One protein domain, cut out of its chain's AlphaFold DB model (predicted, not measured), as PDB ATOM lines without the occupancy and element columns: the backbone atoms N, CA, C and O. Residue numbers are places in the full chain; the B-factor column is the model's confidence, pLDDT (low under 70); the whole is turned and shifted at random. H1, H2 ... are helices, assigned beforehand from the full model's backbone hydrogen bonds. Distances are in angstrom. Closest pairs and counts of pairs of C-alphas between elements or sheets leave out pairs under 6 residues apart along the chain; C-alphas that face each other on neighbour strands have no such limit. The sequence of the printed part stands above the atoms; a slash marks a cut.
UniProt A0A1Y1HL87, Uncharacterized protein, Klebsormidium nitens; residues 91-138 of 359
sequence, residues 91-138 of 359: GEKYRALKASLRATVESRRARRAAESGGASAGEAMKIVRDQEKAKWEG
ATOM      1  N   GLY A  91     187.591 161.085 199.659       86.31
ATOM      2  CA  GLY A  91     187.434 159.656 199.394       86.31
ATOM      3  C   GLY A  91     187.587 159.322 197.911       86.31
ATOM      4  O   GLY A  91     188.307 158.387 197.561       86.31
ATOM      5  N   GLU A  92     186.986 160.124 197.034       88.56
ATOM      6  CA  GLU A  92     187.097 159.962 195.581       88.56
ATOM      7  C   GLU A  92     188.511 160.230 195.070       88.56
ATOM      8  O   GLU A  92     189.054 159.411 194.327       88.56
ATOM      9  N   LYS A  93     189.170 161.295 195.549       89.44
ATOM     10  CA  LYS A  93     190.583 161.563 195.230       89.44
ATOM     11  C   LYS A  93     191.487 160.405 195.644       89.44
ATOM     12  O   LYS A  93     192.377 160.022 194.891       89.44
ATOM     13  N   TYR A  94     191.239 159.804 196.807       90.06
ATOM     14  CA  TYR A  94     192.016 158.656 197.267       90.06
ATOM     15  C   TYR A  94     191.743 157.392 196.438       90.06
ATOM     16  O   TYR A  94     192.671 156.640 196.148       90.06
ATOM     17  N   ARG A  95     190.494 157.159 196.009       90.00
ATOM     18  CA  ARG A  95     190.149 156.049 195.102       90.00
ATOM     19  C   ARG A  95     190.788 156.227 193.725       90.00
ATOM     20  O   ARG A  95     191.376 155.271 193.227       90.00
ATOM     21  N   ALA A  96     190.748 157.435 193.163       90.62
ATOM     22  CA  ALA A  96     191.401 157.767 191.898       90.62
ATOM     23  C   ALA A  96     192.926 157.593 191.991       90.62
ATOM     24  O   ALA A  96     193.534 156.930 191.151       90.62
ATOM     25  N   LEU A  97     193.540 158.086 193.071       95.06
ATOM     26  CA  LEU A  97     194.973 157.922 193.308       95.06
ATOM     27  C   LEU A  97     195.345 156.441 193.471       95.06
ATOM     28  O   LEU A  97     196.298 155.970 192.855       95.06
ATOM     29  N   LYS A  98     194.549 155.666 194.213       96.06
ATOM     30  CA  LYS A  98     194.747 154.219 194.370       96.06
ATOM     31  C   LYS A  98     194.598 153.458 193.049       96.06
ATOM     32  O   LYS A  98     195.364 152.525 192.814       96.06
ATOM     33  N   ALA A  99     193.656 153.848 192.192       93.69
ATOM     34  CA  ALA A  99     193.497 153.276 190.856       93.69
ATOM     35  C   ALA A  99     194.714 153.583 189.968       93.69
ATOM     36  O   ALA A  99     195.273 152.667 189.369       93.69
ATOM     37  N   SER A 100     195.201 154.830 189.976       93.75
ATOM     38  CA  SER A 100     196.401 155.223 189.216       93.75
ATOM     39  C   SER A 100     197.662 154.475 189.669       93.75
ATOM     40  O   SER A 100     198.477 154.047 188.847       93.75
ATOM     41  N   LEU A 101     197.798 154.236 190.978       96.50
ATOM     42  CA  LEU A 101     198.927 153.500 191.534       96.50
ATOM     43  C   LEU A 101     198.885 152.021 191.124       96.50
ATOM     44  O   LEU A 101     199.915 151.456 190.768       96.50
ATOM     45  N   ARG A 102     197.695 151.403 191.141       95.31
ATOM     46  CA  ARG A 102     197.498 150.018 190.683       95.31
ATOM     47  C   ARG A 102     197.835 149.864 189.206       95.31
ATOM     48  O   ARG A 102     198.633 148.991 188.886       95.31
ATOM     49  N   ALA A 103     197.339 150.766 188.359       91.31
ATOM     50  CA  ALA A 103     197.674 150.779 186.937       91.31
ATOM     51  C   ALA A 103     199.195 150.876 186.722       91.31
ATOM     52  O   ALA A 103     199.773 150.086 185.985       91.31
ATOM     53  N   THR A 104     199.876 151.759 187.460       94.31
ATOM     54  CA  THR A 104     201.341 151.912 187.371       94.31
ATOM     55  C   THR A 104     202.092 150.641 187.790       94.31
ATOM     56  O   THR A 104     203.097 150.267 187.178       94.31
ATOM     57  N   VAL A 105     201.631 149.961 188.845       96.06
ATOM     58  CA  VAL A 105     202.233 148.704 189.317       96.06
ATOM     59  C   VAL A 105     202.003 147.573 188.314       96.06
ATOM     60  O   VAL A 105     202.929 146.805 188.050       96.06
ATOM     61  N   GLU A 106     200.813 147.490 187.725       92.12
ATOM     62  CA  GLU A 106     200.483 146.500 186.698       92.12
ATOM     63  C   GLU A 106     201.307 146.708 185.425       92.12
ATOM     64  O   GLU A 106     201.899 145.746 184.939       92.12
ATOM     65  N   SER A 107     201.490 147.951 184.965       88.25
ATOM     66  CA  SER A 107     202.385 148.254 183.837       88.25
ATOM     67  C   SER A 107     203.829 147.823 184.115       88.25
ATOM     68  O   SER A 107     204.493 147.249 183.251       88.25
ATOM     69  N   ARG A 108     204.331 148.034 185.341       93.62
ATOM     70  CA  ARG A 108     205.677 147.571 185.732       93.62
ATOM     71  C   ARG A 108     205.771 146.049 185.806       93.62
ATOM     72  O   ARG A 108     206.812 145.494 185.460       93.62
ATOM     73  N   ARG A 109     204.712 145.371 186.253       91.00
ATOM     74  CA  ARG A 109     204.659 143.905 186.305       91.00
ATOM     75  C   ARG A 109     204.624 143.301 184.901       91.00
ATOM     76  O   ARG A 109     205.367 142.357 184.658       91.00
ATOM     77  N   ALA A 110     203.845 143.878 183.987       84.38
ATOM     78  CA  ALA A 110     203.804 143.480 182.581       84.38
ATOM     79  C   ALA A 110     205.171 143.662 181.900       84.38
ATOM     80  O   ALA A 110     205.646 142.757 181.220       84.38
ATOM     81  N   ARG A 111     205.860 144.781 182.168       85.44
ATOM     82  CA  ARG A 111     207.212 145.028 181.646       85.44
ATOM     83  C   ARG A 111     208.236 144.007 182.148       85.44
ATOM     84  O   ARG A 111     208.991 143.470 181.349       85.44
ATOM     85  N   ARG A 112     208.217 143.676 183.444       90.12
ATOM     86  CA  ARG A 112     209.099 142.635 184.005       90.12
ATOM     87  C   ARG A 112     208.800 141.243 183.448       90.12
ATOM     88  O   ARG A 112     209.727 140.472 183.244       90.12
ATOM     89  N   ALA A 113     207.528 140.927 183.192       84.81
ATOM     90  CA  ALA A 113     207.145 139.665 182.559       84.81
ATOM     91  C   ALA A 113     207.685 139.573 181.118       84.81
ATOM     92  O   ALA A 113     208.225 138.535 180.739       84.81
ATOM     93  N   ALA A 114     207.626 140.673 180.357       80.19
ATOM     94  CA  ALA A 114     208.218 140.756 179.021       80.19
ATOM     95  C   ALA A 114     209.756 140.644 179.046       80.19
ATOM     96  O   ALA A 114     210.331 139.940 178.222       80.19
ATOM     97  N   GLU A 115     210.420 141.270 180.023       85.81
ATOM     98  CA  GLU A 115     211.878 141.186 180.206       85.81
ATOM     99  C   GLU A 115     212.344 139.784 180.650       85.81
ATOM    100  O   GLU A 115     213.469 139.393 180.355       85.81
ATOM    101  N   SER A 116     211.483 138.990 181.304       88.69
ATOM    102  CA  SER A 116     211.804 137.620 181.746       88.69
ATOM    103  C   SER A 116     211.762 136.538 180.647       88.69
ATOM    104  O   SER A 116     211.962 135.365 180.948       88.69
ATOM    105  N   GLY A 117     211.566 136.916 179.376       68.31
ATOM    106  CA  GLY A 117     212.014 136.102 178.235       68.31
ATOM    107  C   GLY A 117     211.093 134.977 177.743       68.31
ATOM    108  O   GLY A 117     211.577 134.075 177.068       68.31
ATOM    109  N   GLY A 118     209.789 135.010 178.038       68.94
ATOM    110  CA  GLY A 118     208.845 133.957 177.612       68.94
ATOM    111  C   GLY A 118     207.851 134.325 176.502       68.94
ATOM    112  O   GLY A 118     207.225 133.433 175.940       68.94
ATOM    113  N   ALA A 119     207.676 135.610 176.181       59.94
ATOM    114  CA  ALA A 119     206.694 136.065 175.194       59.94
ATOM    115  C   ALA A 119     207.399 136.736 174.014       59.94
ATOM    116  O   ALA A 119     208.258 137.599 174.206       59.94
ATOM    117  N   SER A 120     207.039 136.347 172.787       71.69
ATOM    118  CA  SER A 120     207.579 136.974 171.579       71.69
ATOM    119  C   SER A 120     207.304 138.484 171.622       71.69
ATOM    120  O   SER A 120     206.187 138.917 171.911       71.69
ATOM    121  N   ALA A 121     208.319 139.311 171.360       69.12
ATOM    122  CA  ALA A 121     208.229 140.770 171.485       69.12
ATOM    123  C   ALA A 121     207.056 141.397 170.692       69.12
ATOM    124  O   ALA A 121     206.567 142.472 171.044       69.12
ATOM    125  N   GLY A 122     206.567 140.707 169.654       77.12
ATOM    126  CA  GLY A 122     205.404 141.120 168.869       77.12
ATOM    127  C   GLY A 122     204.069 141.042 169.618       77.12
ATOM    128  O   GLY A 122     203.180 141.851 169.358       77.12
ATOM    129  N   GLU A 123     203.918 140.123 170.571       76.50
ATOM    130  CA  GLU A 123     202.673 139.945 171.327       76.50
ATOM    131  C   GLU A 123     202.553 140.972 172.462       76.50
ATOM    132  O   GLU A 123     201.498 141.577 172.654       76.50
ATOM    133  N   ALA A 124     203.672 141.288 173.123       71.31
ATOM    134  CA  ALA A 124     203.730 142.353 174.122       71.31
ATOM    135  C   ALA A 124     203.409 143.738 173.524       71.31
ATOM    136  O   ALA A 124     202.703 144.531 174.147       71.31
ATOM    137  N   MET A 125     203.865 144.023 172.295       78.31
ATOM    138  CA  MET A 125     203.545 145.285 171.615       78.31
ATOM    139  C   MET A 125     202.070 145.407 171.217       78.31
ATOM    140  O   MET A 125     201.534 146.515 171.263       78.31
ATOM    141  N   LYS A 126     201.393 144.304 170.866       83.94
ATOM    142  CA  LYS A 126     199.944 144.328 170.603       83.94
ATOM    143  C   LYS A 126     199.165 144.705 171.861       83.94
ATOM    144  O   LYS A 126     198.370 145.634 171.812       83.94
ATOM    145  N   ILE A 127     199.492 144.091 173.001       80.88
ATOM    146  CA  ILE A 127     198.828 144.380 174.282       80.88
ATOM    147  C   ILE A 127     199.003 145.851 174.690       80.88
ATOM    148  O   ILE A 127     198.045 146.480 175.133       80.88
ATOM    149  N   VAL A 128     200.198 146.429 174.516       82.25
ATOM    150  CA  VAL A 128     200.433 147.856 174.818       82.25
ATOM    151  C   VAL A 128     199.629 148.763 173.882       82.25
ATOM    152  O   VAL A 128     198.988 149.701 174.353       82.25
ATOM    153  N   ARG A 129     199.611 148.467 172.578       85.62
ATOM    154  CA  ARG A 129     198.867 149.257 171.586       85.62
ATOM    155  C   ARG A 129     197.353 149.186 171.821       85.62
ATOM    156  O   ARG A 129     196.678 150.205 171.700       85.62
ATOM    157  N   ASP A 130     196.834 148.029 172.223       84.50
ATOM    158  CA  ASP A 130     195.416 147.844 172.551       84.50
ATOM    159  C   ASP A 130     195.035 148.563 173.859       84.50
ATOM    160  O   ASP A 130     193.964 149.167 173.943       84.50
ATOM    161  N   GLN A 131     195.928 148.593 174.859       81.94
ATOM    162  CA  GLN A 131     195.730 149.386 176.081       81.94
ATOM    163  C   GLN A 131     195.753 150.898 175.817       81.94
ATOM    164  O   GLN A 131     194.943 151.630 176.392       81.94
ATOM    165  N   GLU A 132     196.645 151.385 174.951       82.00
ATOM    166  CA  GLU A 132     196.649 152.793 174.542       82.00
ATOM    167  C   GLU A 132     195.390 153.149 173.755       82.00
ATOM    168  O   GLU A 132     194.770 154.174 174.033       82.00
ATOM    169  N   LYS A 133     194.957 152.282 172.835       88.06
ATOM    170  CA  LYS A 133     193.724 152.482 172.073       88.06
ATOM    171  C   LYS A 133     192.496 152.562 172.987       88.06
ATOM    172  O   LYS A 133     191.730 153.513 172.875       88.06
ATOM    173  N   ALA A 134     192.371 151.665 173.967       79.25
ATOM    174  CA  ALA A 134     191.290 151.707 174.957       79.25
ATOM    175  C   ALA A 134     191.328 152.967 175.847       79.25
ATOM    176  O   ALA A 134     190.284 153.489 176.239       79.25
ATOM    177  N   LYS A 135     192.525 153.490 176.152       83.38
ATOM    178  CA  LYS A 135     192.690 154.744 176.903       83.38
ATOM    179  C   LYS A 135     192.169 155.954 176.118       83.38
ATOM    180  O   LYS A 135     191.577 156.841 176.725       83.38
ATOM    181  N   TRP A 136     192.372 155.976 174.800       78.19
ATOM    182  CA  TRP A 136     191.871 157.037 173.924       78.19
ATOM    183  C   TRP A 136     190.379 156.884 173.601       78.19
ATOM    184  O   TRP A 136     189.662 157.878 173.592       78.19
ATOM    185  N   GLU A 137     189.881 155.659 173.421       80.44
ATOM    186  CA  GLU A 137     188.459 155.400 173.138       80.44
ATOM    187  C   GLU A 137     187.549 155.625 174.362       80.44
ATOM    188  O   GLU A 137     186.385 155.984 174.209       80.44
ATOM    189  N   GLY A 138     188.074 155.489 175.586       74.12
ATOM    190  CA  GLY A 138     187.338 155.785 176.822       74.12
ATOM    191  C   GLY A 138     187.256 157.273 177.191       74.12
ATOM    192  O   GLY A 138     186.527 157.635 178.118       74.12
TER     193      GLY A 138
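Overview. This is residues 91 to 138 of the 359 residues of an uncharacterized protein of Klebsormidium nitens (UniProt A0A1Y1HL87). A long helix, H1, and a shorter one, H2, make a loose, narrow V: after H1 the chain turns in a loop, and H2 folds back along H1, nearest to it by the loop and spreading away from it toward the other ends. The V is flat, and its open ends stick out with residues 91 to 106 of H1 and residues 129 to 138, of which 129 to 137 belong to H2. The printed part has 48 residues with two named helices, H1 then H2, and no named strand; the class is all helix. The whole is loose, with a radius of gyration of the C-alphas of 13.3 A, and spans 41 by 25 by 7 A.

Along the chain. The longest helix, H1, holds residues 91 to 115 and measures 36.2 A from first to last C-alpha. It begins with C-alpha 91 at (187.434, 159.656, 199.394) and ends with C-alpha 115 at (211.878, 141.186, 180.206). H2 holds residues 121 to 137, measures 24.6 A, and ends with C-alpha 137 at (188.459, 155.400, 173.138).

Arrangement. H1 and H2 are close but not clearly touching, with 2 pairs of C-alphas within 8 A. Their closest C-alphas are those of Ala 114 and Ala 124, 6.8 A apart. They run opposite ways at a shallow tilt of 20 degrees, and their centres are 16.0 A apart. In both H1 and H2 every O i to N i+4 pair is within hydrogen-bond range.

Size, cuts and confidence. The two C-alphas farthest apart are those of Gly 91 and Ser 120, at 41.2 A. The printed part has no cut, and the link from H1 to H2, 5 residues, is tight. The mean pLDDT of the printed part is 84.5; residues 117 to 119 and residue 121 are under 70.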